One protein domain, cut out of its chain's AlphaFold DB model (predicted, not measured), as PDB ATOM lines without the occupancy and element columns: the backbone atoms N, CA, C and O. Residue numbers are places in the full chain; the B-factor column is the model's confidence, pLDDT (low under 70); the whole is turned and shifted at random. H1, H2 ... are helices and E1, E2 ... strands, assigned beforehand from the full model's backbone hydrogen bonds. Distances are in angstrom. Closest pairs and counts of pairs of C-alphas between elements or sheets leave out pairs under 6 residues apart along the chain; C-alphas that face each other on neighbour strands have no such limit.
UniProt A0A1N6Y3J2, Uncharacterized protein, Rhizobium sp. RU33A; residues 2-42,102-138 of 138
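This is residues 2 to 42 and 102 to 138 of the 138 residues of an uncharacterized protein of Rhizobium sp. RU33A (UniProt A0A1N6Y3J2). A small sheet of three short antiparallel strands has two helices, H1 and H3, packed on one face and set nearly at right angles to each other, while the opposite face has no named helix over it. The loop between E2 and E3 sticks out as a long arm at residues 122 to 128, and the four-residue helix H2 only grazes the sheet. The printed part has 78 residues, with three named helices and three named strands in the order H1 E1 H2 H3 E2 E3; the sheet runs E1 E3 E2, and the class is mixed, helices and strands. The whole is compact, with a radius of gyration of the C-alphas of 13.0 A, and spans 40 by 28 by 20 A.

Start with the sheet: E1 is residues 34 to 37, 10.0 A long; E3 is residues 132 to 135, 10.3 A; E2 is residues 115 to 118, 9.5 A. Find C-alpha 132 at (163.126, 127.064, 146.501); from there E3 runs to C-alpha 135 at (157.469, 125.519, 154.952). H1, the longest helix, begins at C-alpha 5 at (148.830, 141.593, 151.048) and runs 20.6 A to residue 19. H3 is residues 103 to 111, 11.9 A, and H2 is residues 39 to 42, 5.1 A.

Look first at E3, the inner strand. It is antiparallel to E1 at 156 degrees, with N 36 and O 133 within hydrogen-bond range at 2.7 A. E2 and E3 form a hairpin, antiparallel at 159 degrees, with N 116 and O 134 at 2.8 A. H1 and H3 with this sheet make two layers, that is, helices on one face of a sheet. H1 has a height over the sheet of 10.6 A and runs across the strands, at 87 degrees to E3 on the local plane; it is over E3 and only just over E1, on which 3 of its C-alphas fall. The closest C-alphas of H3 and E2, Glu 110 and Arg 116, are 5.7 A apart. H1 and H3 touch about perpendicular, at 81 degrees, with the C-alphas of Ala 9 and Ala 105 closest at 4.4 A. H1, with residues 12 to 16 alone, only just touches H2, with 3 pairs of C-alphas within 8 A; those of Leu 15 and Leu 42 are closest at 7.2 A. H2 and H3 are apart. In H1 and H3 every O i to N i+4 pair is within hydrogen-bond range; H2 is too short for such a pair.

The two farthest C-alphas, those of Ala 2 and Lys 26, are 41.2 A apart. At the cut, residues 43 to 101 are not printed, and C-alphas 42 and 102 are 9.1 A apart. The links H1 to E1 and E2 to E3 are long; in the first, residues 21 to 22 pair antiparallel with residues 34 to 35 of E1. Look at the B-factor column for residues 2 to 3 and 120 to 138, where pLDDT is under 70; the mean of the printed part is 78.7, and that of E3 is 45.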
ATOM      1  N   ALA A   2     144.481 149.472 146.314       50.75
ATOM      2  CA  ALA A   2     145.561 148.937 147.143       50.75
ATOM      3  C   ALA A   2     145.479 147.398 147.177       50.75
ATOM      4  O   ALA A   2     144.398 146.834 147.363       50.75
ATOM      5  N   ARG A   3     146.603 146.710 146.938       65.38
ATOM      6  CA  ARG A   3     146.686 145.249 147.082       65.38
ATOM      7  C   ARG A   3     146.392 144.855 148.526       65.38
ATOM      8  O   ARG A   3     146.826 145.531 149.452       65.38
ATOM      9  N   ASP A   4     145.701 143.730 148.694       81.12
ATOM     10  CA  ASP A   4     145.502 143.137 150.016       81.12
ATOM     11  C   ASP A   4     146.566 142.058 150.218       81.12
ATOM     12  O   ASP A   4     146.391 140.901 149.829       81.12
ATOM     13  N   CYS A   5     147.688 142.468 150.806       82.75
ATOM     14  CA  CYS A   5     148.830 141.593 151.048       82.75
ATOM     15  C   CYS A   5     148.486 140.388 151.934       82.75
ATOM     16  O   CYS A   5     149.125 139.346 151.803       82.75
ATOM     17  N   LYS A   6     147.471 140.495 152.806       87.81
ATOM     18  CA  LYS A   6     147.049 139.395 153.685       87.81
ATOM     19  C   LYS A   6     146.339 138.315 152.885       87.81
ATOM     20  O   LYS A   6     146.643 137.137 153.045       87.81
ATOM     21  N   ARG A   7     145.430 138.708 151.991       86.19
ATOM     22  CA  ARG A   7     144.738 137.762 151.109       86.19
ATOM     23  C   ARG A   7     145.705 137.070 150.151       86.19
ATOM     24  O   ARG A   7     145.611 135.856 149.978       86.19
ATOM     25  N   ASP A   8     146.641 137.819 149.568       88.25
ATOM     26  CA  ASP A   8     147.665 137.248 148.688       88.25
ATOM     27  C   ASP A   8     148.564 136.264 149.460       88.25
ATOM     28  O   ASP A   8     148.818 135.162 148.978       88.25
ATOM     29  N   ALA A   9     148.958 136.588 150.697       92.56
ATOM     30  CA  ALA A   9     149.701 135.673 151.567       92.56
ATOM     31  C   ALA A   9     148.925 134.385 151.882       92.56
ATOM     32  O   ALA A   9     149.493 133.300 151.785       92.56
ATOM     33  N   ILE A  10     147.630 134.478 152.200       92.38
ATOM     34  CA  ILE A  10     146.788 133.295 152.433       92.38
ATOM     35  C   ILE A  10     146.729 132.424 151.172       92.38
ATOM     36  O   ILE A  10     146.952 131.218 151.254       92.38
ATOM     37  N   ARG A  11     146.483 133.018 149.997       90.75
ATOM     38  CA  ARG A  11     146.447 132.272 148.730       90.75
ATOM     39  C   ARG A  11     147.777 131.569 148.462       90.75
ATOM     40  O   ARG A  11     147.781 130.373 148.180       90.75
ATOM     41  N   LEU A  12     148.900 132.277 148.604       92.69
ATOM     42  CA  LEU A  12     150.225 131.678 148.439       92.69
ATOM     43  C   LEU A  12     150.484 130.564 149.454       92.69
ATOM     44  O   LEU A  12     151.055 129.548 149.076       92.69
ATOM     45  N   LEU A  13     150.039 130.700 150.703       94.81
ATOM     46  CA  LEU A  13     150.180 129.651 151.712       94.81
ATOM     47  C   LEU A  13     149.466 128.357 151.290       94.81
ATOM     48  O   LEU A  13     150.061 127.284 151.370       94.81
ATOM     49  N   PHE A  14     148.230 128.450 150.789       94.31
ATOM     50  CA  PHE A  14     147.500 127.283 150.284       94.31
ATOM     51  C   PHE A  14     148.172 126.661 149.057       94.31
ATOM     52  O   PHE A  14     148.292 125.440 148.982       94.31
ATOM     53  N   LEU A  15     148.661 127.482 148.125       93.75
ATOM     54  CA  LEU A  15     149.382 127.004 146.940       93.75
ATOM     55  C   LEU A  15     150.690 126.303 147.301       93.75
ATOM     56  O   LEU A  15     150.998 125.240 146.762       93.75
ATOM     57  N   LEU A  16     151.445 126.882 148.236       95.00
ATOM     58  CA  LEU A  16     152.651 126.276 148.774       95.00
ATOM     59  C   LEU A  16     152.313 124.946 149.449       95.00
ATOM     60  O   LEU A  16     152.984 123.957 149.179       95.00
ATOM     61  N   ASN A  17     151.249 124.892 150.256       95.06
ATOM     62  CA  ASN A  17     150.818 123.659 150.907       95.06
ATOM     63  C   ASN A  17     150.379 122.574 149.906       95.06
ATOM     64  O   ASN A  17     150.684 121.405 150.118       95.06
ATOM     65  N   ALA A  18     149.699 122.951 148.822       94.19
ATOM     66  CA  ALA A  18     149.236 122.023 147.791       94.19
ATOM     67  C   ALA A  18     150.372 121.506 146.892       94.19
ATOM     68  O   ALA A  18     150.334 120.365 146.442       94.19
ATOM     69  N   GLY A  19     151.379 122.338 146.608       93.12
ATOM     70  CA  GLY A  19     152.483 121.991 145.709       93.12
ATOM     71  C   GLY A  19     153.796 121.618 146.399       93.12
ATOM     72  O   GLY A  19     154.817 121.509 145.702       93.12
ATOM     73  N   LYS A  20     153.785 121.467 147.730       94.31
ATOM     74  CA  LYS A  20     154.952 121.084 148.529       94.31
ATOM     75  C   LYS A  20     155.427 119.669 148.201       94.31
ATOM     76  O   LYS A  20     154.640 118.794 147.859       94.31
ATOM     77  N   ALA A  21     156.723 119.460 148.348       93.56
ATOM     78  CA  ALA A  21     157.402 118.176 148.339       93.56
ATOM     79  C   ALA A  21     158.112 117.981 149.686       93.56
ATOM     80  O   ALA A  21     158.285 118.939 150.445       93.56
ATOM     81  N   GLU A  22     158.524 116.757 149.991       93.06
ATOM     82  CA  GLU A  22     159.328 116.476 151.182       93.06
ATOM     83  C   GLU A  22     160.688 117.182 151.114       93.06
ATOM     84  O   GLU A  22     161.310 117.302 150.053       93.06
ATOM     85  N   ASN A  23     161.144 117.673 152.264       90.94
ATOM     86  CA  ASN A  23     162.485 118.207 152.420       90.94
ATOM     87  C   ASN A  23     163.463 117.088 152.806       90.94
ATOM     88  O   ASN A  23     163.385 116.550 153.905       90.94
ATOM     89  N   TYR A  24     164.442 116.812 151.942       88.00
ATOM     90  CA  TYR A  24     165.522 115.848 152.208       88.00
ATOM     91  C   TYR A  24     166.856 116.493 152.636       88.00
ATOM     92  O   TYR A  24     167.887 115.824 152.706       88.00
ATOM     93  N   SER A  25     166.876 117.800 152.898       85.69
ATOM     94  CA  SER A  25     168.045 118.509 153.422       85.69
ATOM     95  C   SER A  25     168.316 118.093 154.865       85.69
ATOM     96  O   SER A  25     167.503 118.360 155.748       85.69
ATOM     97  N   LYS A  26     169.484 117.493 155.118       81.25
ATOM     98  CA  LYS A  26     169.881 116.999 156.450       81.25
ATOM     99  C   LYS A  26     169.804 118.072 157.538       81.25
ATOM    100  O   LYS A  26     169.399 117.768 158.653       81.25
ATOM    101  N   ASP A  27     170.141 119.312 157.196       83.12
ATOM    102  CA  ASP A  27     170.229 120.409 158.166       83.12
ATOM    103  C   ASP A  27     168.888 121.123 158.379       83.12
ATOM    104  O   ASP A  27     168.674 121.752 159.411       83.12
ATOM    105  N   MET A  28     167.993 121.069 157.386       81.94
ATOM    106  CA  MET A  28     166.769 121.879 157.368       81.94
ATOM    107  C   MET A  28     165.493 121.053 157.510       81.94
ATOM    108  O   MET A  28     164.472 121.635 157.853       81.94
ATOM    109  N   ALA A  29     165.515 119.741 157.265       86.44
ATOM    110  CA  ALA A  29     164.316 118.900 157.289       86.44
ATOM    111  C   ALA A  29     163.669 118.802 158.678       86.44
ATOM    112  O   ALA A  29     162.450 118.698 158.768       86.44
ATOM    113  N   SER A  30     164.460 118.890 159.754       84.62
ATOM    114  CA  SER A  30     163.955 118.868 161.135       84.62
ATOM    115  C   SER A  30     163.119 120.100 161.482       84.62
ATOM    116  O   SER A  30     162.180 120.006 162.264       84.62
ATOM    117  N   ILE A  31     163.455 121.251 160.897       87.50
ATOM    118  CA  ILE A  31     162.768 122.521 161.137       87.50
ATOM    119  C   ILE A  31     161.705 122.730 160.053       87.50
ATOM    120  O   ILE A  31     160.568 123.063 160.346       87.50
ATOM    121  N   TYR A  32     162.033 122.505 158.787       89.38
ATOM    122  CA  TYR A  32     161.140 122.702 157.649       89.38
ATOM    123  C   TYR A  32     160.958 121.377 156.900       89.38
ATOM    124  O   TYR A  32     161.694 121.123 155.948       89.38
ATOM    125  N   PRO A  33     159.993 120.520 157.270       90.81
ATOM    126  CA  PRO A  33     159.844 119.185 156.678       90.81
ATOM    127  C   PRO A  33     159.418 119.206 155.204       90.81
ATOM    128  O   PRO A  33     159.484 118.183 154.524       90.81
ATOM    129  N   TYR A  34     159.005 120.367 154.687       94.62
ATOM    130  CA  TYR A  34     158.516 120.515 153.324       94.62
ATOM    131  C   TYR A  34     159.209 121.635 152.556       94.62
ATOM    132  O   TYR A  34     159.595 122.669 153.110       94.62
ATOM    133  N   VAL A  35     159.286 121.447 151.240       93.94
ATOM    134  CA  VAL A  35     159.852 122.393 150.283       93.94
ATOM    135  C   VAL A  35     158.955 122.589 149.082       93.94
ATOM    136  O   VAL A  35     158.369 121.659 148.545       93.94
ATOM    137  N   PHE A  36     158.902 123.814 148.600       94.25
ATOM    138  CA  PHE A  36     158.325 124.173 147.329       94.25
ATOM    139  C   PHE A  36     159.437 124.634 146.383       94.25
ATOM    140  O   PHE A  36     160.082 125.660 146.596       94.25
ATOM    141  N   GLY A  37     159.672 123.877 145.313       90.19
ATOM    142  CA  GLY A  37     160.650 124.228 144.284       90.19
ATOM    143  C   GLY A  37     160.057 125.090 143.166       90.19
ATOM    144  O   GLY A  37     159.061 124.712 142.550       90.19
ATOM    145  N   GLY A  38     160.728 126.197 142.842       88.81
ATOM    146  CA  GLY A  38     160.516 126.976 141.624       88.81
ATOM    147  C   GLY A  38     159.560 128.159 141.780       88.81
ATOM    148  O   GLY A  38     158.347 128.005 141.703       88.81
ATOM    149  N   GLU A  39     160.110 129.373 141.843       89.00
ATOM    150  CA  GLU A  39     159.324 130.620 141.864       89.00
ATOM    151  C   GLU A  39     158.360 130.730 140.668       89.00
ATOM    152  O   GLU A  39     157.181 131.015 140.846       89.00
ATOM    153  N   LYS A  40     158.816 130.383 139.455       88.75
ATOM    154  CA  LYS A  40     157.959 130.362 138.256       88.75
ATOM    155  C   LYS A  40     156.800 129.369 138.363       88.75
ATOM    156  O   LYS A  40     155.727 129.630 137.833       88.75
ATOM    157  N   ARG A  41     157.012 128.232 139.037       90.88
ATOM    158  CA  ARG A  41     155.962 127.232 139.266       90.88
ATOM    159  C   ARG A  41     154.912 127.787 140.224       90.88
ATOM    160  O   ARG A  41     153.728 127.658 139.939       90.88
ATOM    161  N   LEU A  42     155.341 128.460 141.295       91.75
ATOM    162  CA  LEU A  42     154.429 129.143 142.216       91.75
ATOM    163  C   LEU A  42     153.631 130.239 141.501       91.75
ATOM    164  O   LEU A  42     152.418 130.292 141.652       91.75
ATOM    165  N   LEU A 102     155.912 138.409 144.443       88.12
ATOM    166  CA  LEU A 102     155.607 137.519 145.568       88.12
ATOM    167  C   LEU A 102     156.249 137.991 146.879       88.12
ATOM    168  O   LEU A 102     155.812 137.580 147.950       88.12
ATOM    169  N   ASP A 103     157.262 138.860 146.803       88.81
ATOM    170  CA  ASP A 103     158.114 139.231 147.937       88.81
ATOM    171  C   ASP A 103     157.323 139.764 149.135       88.81
ATOM    172  O   ASP A 103     157.590 139.368 150.262       88.81
ATOM    173  N   THR A 104     156.319 140.620 148.919       90.69
ATOM    174  CA  THR A 104     155.528 141.197 150.020       90.69
ATOM    175  C   THR A 104     154.679 140.147 150.735       90.69
ATOM    176  O   THR A 104     154.599 140.143 151.962       90.69
ATOM    177  N   ALA A 105     154.045 139.250 149.978       91.62
ATOM    178  CA  ALA A 105     153.213 138.192 150.538       91.62
ATOM    179  C   ALA A 105     154.072 137.121 151.231       91.62
ATOM    180  O   ALA A 105     153.740 136.684 152.330       91.62
ATOM    181  N   LEU A 106     155.214 136.760 150.639       92.25
ATOM    182  CA  LEU A 106     156.186 135.852 151.248       92.25
ATOM    183  C   LEU A 106     156.810 136.443 152.514       92.25
ATOM    184  O   LEU A 106     156.913 135.730 153.505       92.25
ATOM    185  N   ALA A 107     157.155 137.733 152.520       92.94
ATOM    186  CA  ALA A 107     157.659 138.414 153.710       92.94
ATOM    187  C   ALA A 107     156.624 138.403 154.843       92.94
ATOM    188  O   ALA A 107     156.976 138.161 155.992       92.94
ATOM    189  N   LEU A 108     155.335 138.597 154.536       94.25
ATOM    190  CA  LEU A 108     154.277 138.508 155.544       94.25
ATOM    191  C   LEU A 108     154.184 137.102 156.155       94.25
ATOM    192  O   LEU A 108     154.031 136.972 157.369       94.25
ATOM    193  N   LEU A 109     154.281 136.058 155.329       94.44
ATOM    194  CA  LEU A 109     154.286 134.671 155.800       94.44
ATOM    195  C   LEU A 109     155.553 134.335 156.603       94.44
ATOM    196  O   LEU A 109     155.470 133.631 157.609       94.44
ATOM    197  N   GLU A 110     156.705 134.865 156.191       94.31
ATOM    198  CA  GLU A 110     157.992 134.715 156.878       94.31
ATOM    199  C   GLU A 110     157.977 135.392 158.249       94.31
ATOM    200  O   GLU A 110     158.340 134.770 159.243       94.31
ATOM    201  N   CYS A 111     157.448 136.616 158.351       94.38
ATOM    202  CA  CYS A 111     157.264 137.306 159.631       94.38
ATOM    203  C   CYS A 111     156.366 136.535 160.611       94.38
ATOM    204  O   CYS A 111     156.441 136.760 161.816       94.38
ATOM    205  N   ARG A 112     155.494 135.651 160.110       93.31
ATOM    206  CA  ARG A 112     154.638 134.774 160.924       93.31
ATOM    207  C   ARG A 112     155.256 133.399 161.193       93.31
ATOM    208  O   ARG A 112     154.596 132.574 161.812       93.31
ATOM    209  N   GLY A 113     156.477 133.144 160.723       92.44
ATOM    210  CA  GLY A 113     157.167 131.864 160.895       92.44
ATOM    211  C   GLY A 113     156.558 130.707 160.102       92.44
ATOM    212  O   GLY A 113     156.882 129.559 160.376       92.44
ATOM    213  N   LEU A 114     155.676 130.975 159.130       93.25
ATOM    214  CA  LEU A 114     154.988 129.926 158.364       93.25
ATOM    215  C   LEU A 114     155.851 129.385 157.222       93.25
ATOM    216  O   LEU A 114     155.761 128.215 156.852       93.25
ATOM    217  N   VAL A 115     156.672 130.252 156.629       93.31
ATOM    218  CA  VAL A 115     157.507 129.929 155.470       93.31
ATOM    219  C   VAL A 115     158.882 130.561 155.628       93.31
ATOM    220  O   VAL A 115     159.023 131.602 156.262       93.31
ATOM    221  N   ARG A 116     159.890 129.972 154.989       92.06
ATOM    222  CA  ARG A 116     161.232 130.540 154.869       92.06
ATOM    223  C   ARG A 116     161.634 130.595 153.393       92.06
ATOM    224  O   ARG A 116     161.966 129.556 152.811       92.06
ATOM    225  N   PRO A 117     161.598 131.778 152.756       88.56
ATOM    226  CA  PRO A 117     162.036 131.940 151.376       88.56
ATOM    227  C   PRO A 117     163.541 131.682 151.265       88.56
ATOM    228  O   PRO A 117     164.348 132.372 151.887       88.56
ATOM    229  N   GLU A 118     163.953 130.718 150.442       83.94
ATOM    230  CA  GLU A 118     165.369 130.505 150.170       83.94
ATOM    231  C   GLU A 118     165.770 131.267 148.911       83.94
ATOM    232  O   GLU A 118     165.503 130.889 147.763       83.94
ATOM    233  N   ARG A 119     166.475 132.373 149.117       74.56
ATOM    234  CA  ARG A 119     167.158 133.046 148.021       74.56
ATOM    235  C   ARG A 119     168.415 132.244 147.727       74.56
ATOM    236  O   ARG A 119     169.407 132.382 148.436       74.56
ATOM    237  N   ARG A 120     168.411 131.437 146.659       67.88
ATOM    238  CA  ARG A 120     169.677 130.939 146.106       67.88
ATOM    239  C   ARG A 120     170.513 132.149 145.702       67.88
ATOM    240  O   ARG A 120     170.278 132.756 144.656       67.88
ATOM    241  N   VAL A 121     171.476 132.511 146.543       53.62
ATOM    242  CA  VAL A 121     172.576 133.376 146.140       53.62
ATOM    243  C   VAL A 121     173.289 132.597 145.050       53.62
ATOM    244  O   VAL A 121     173.742 131.475 145.281       53.62
ATOM    245  N   ARG A 122     173.327 133.144 143.830       41.72
ATOM    246  CA  ARG A 122     174.208 132.624 142.786       41.72
ATOM    247  C   ARG A 122     175.625 132.664 143.358       41.72
ATOM    248  O   ARG A 122     176.269 133.704 143.308       41.72
ATOM    249  N   ARG A 123     176.125 131.541 143.884       41.56
ATOM    250  CA  ARG A 123     177.561 131.281 143.835       41.56
ATOM    251  C   ARG A 123     177.887 131.299 142.352       41.56
ATOM    252  O   ARG A 123     177.299 130.539 141.584       41.56
ATOM    253  N   THR A 124     178.685 132.271 141.942       41.88
ATOM    254  CA  THR A 124     179.194 132.425 140.586       41.88
ATOM    255  C   THR A 124     179.830 131.112 140.164       41.88
ATOM    256  O   THR A 124     180.953 130.824 140.538       41.88
ATOM    257  N   LEU A 125     179.066 130.305 139.436       40.19
ATOM    258  CA  LEU A 125     179.499 129.310 138.471       40.19
ATOM    259  C   LEU A 125     178.267 128.997 137.621       40.19
ATOM    260  O   LEU A 125     177.174 128.718 138.113       40.19
ATOM    261  N   CYS A 126     178.431 129.189 136.322       42.16
ATOM    262  CA  CYS A 126     177.416 129.091 135.292       42.16
ATOM    263  C   CYS A 126     176.525 127.843 135.428       42.16
ATOM    264  O   CYS A 126     177.003 126.735 135.220       42.16
ATOM    265  N   ARG A 127     175.219 128.024 135.678       39.91
ATOM    266  CA  ARG A 127     174.078 127.469 134.909       39.91
ATOM    267  C   ARG A 127     172.746 127.832 135.587       39.91
ATOM    268  O   ARG A 127     172.715 128.357 136.694       39.91
ATOM    269  N   HIS A 128     171.666 127.739 134.821       46.12
ATOM    270  CA  HIS A 128     170.407 128.462 135.002       46.12
ATOM    271  C   HIS A 128     169.668 128.187 136.323       46.12
ATOM    272  O   HIS A 128     169.706 127.091 136.869       46.12
ATOM    273  N   GLY A 129     169.022 129.236 136.844       48.09
ATOM    274  CA  GLY A 129     168.547 129.319 138.220       48.09
ATOM    275  C   GLY A 129     167.156 128.745 138.480       48.09
ATOM    276  O   GLY A 129     166.258 128.820 137.645       48.09
ATOM    277  N   GLN A 130     166.987 128.255 139.706       51.25
ATOM    278  CA  GLN A 130     165.716 127.926 140.345       51.25
ATOM    279  C   GLN A 130     165.819 128.324 141.828       51.25
ATOM    280  O   GLN A 130     166.817 128.014 142.476       51.25
ATOM    281  N   ARG A 131     164.818 129.041 142.351       43.94
ATOM    282  CA  ARG A 131     164.649 129.356 143.783       43.94
ATOM    283  C   ARG A 131     163.674 128.360 144.421       43.94
ATOM    284  O   ARG A 131     162.698 127.990 143.769       43.94
ATOM    285  N   SER A 132     163.941 127.956 145.658       42.69
ATOM    286  CA  SER A 132     163.126 127.064 146.501       42.69
ATOM    287  C   SER A 132     162.573 127.838 147.713       42.69
ATOM    288  O   SER A 132     163.138 128.853 148.108       42.69
ATOM    289  N   VAL A 133     161.453 127.405 148.292       47.53
ATOM    290  CA  VAL A 133     160.829 127.976 149.504       47.53
ATOM    291  C   VAL A 133     160.546 126.833 150.477       47.53
ATOM    292  O   VAL A 133     159.988 125.829 150.056       47.53
ATOM    293  N   TRP A 134     160.899 126.956 151.755       44.88
ATOM    294  CA  TRP A 134     160.680 125.909 152.770       44.88
ATOM    295  C   TRP A 134     159.481 126.270 153.672       44.88
ATOM    296  O   TRP A 134     159.269 127.452 153.939       44.88
ATOM    297  N   LEU A 135     158.676 125.297 154.122       43.91
ATOM    298  CA  LEU A 135     157.469 125.519 154.952       43.91
ATOM    299  C   LEU A 135     157.635 124.958 156.371       43.91
ATOM    300  O   LEU A 135     158.139 123.846 156.530       43.91
ATOM    301  N   HIS A 136     157.196 125.718 157.381       39.78
ATOM    302  CA  HIS A 136     157.165 125.321 158.795       39.78
ATOM    303  C   HIS A 136     155.761 124.815 159.166       39.78
ATOM    304  O   HIS A 136     154.768 125.231 158.562       39.78
ATOM    305  N   GLN A 137     155.661 123.932 160.159       49.59
ATOM    306  CA  GLN A 137     154.393 123.560 160.800       49.59
ATOM    307  C   GLN A 137     154.510 123.817 162.314       49.59
ATOM    308  O   GLN A 137     155.626 123.728 162.828       49.59
ATOM    309  N   PRO A 138     153.401 124.196 162.976       52.88
ATOM    310  CA  PRO A 138     153.351 124.540 164.398       52.88
ATOM    311  C   PRO A 138     153.551 123.344 165.334       52.88
ATOM    312  O   PRO A 138     153.251 122.203 164.914       52.88
TER     313      PRO A 138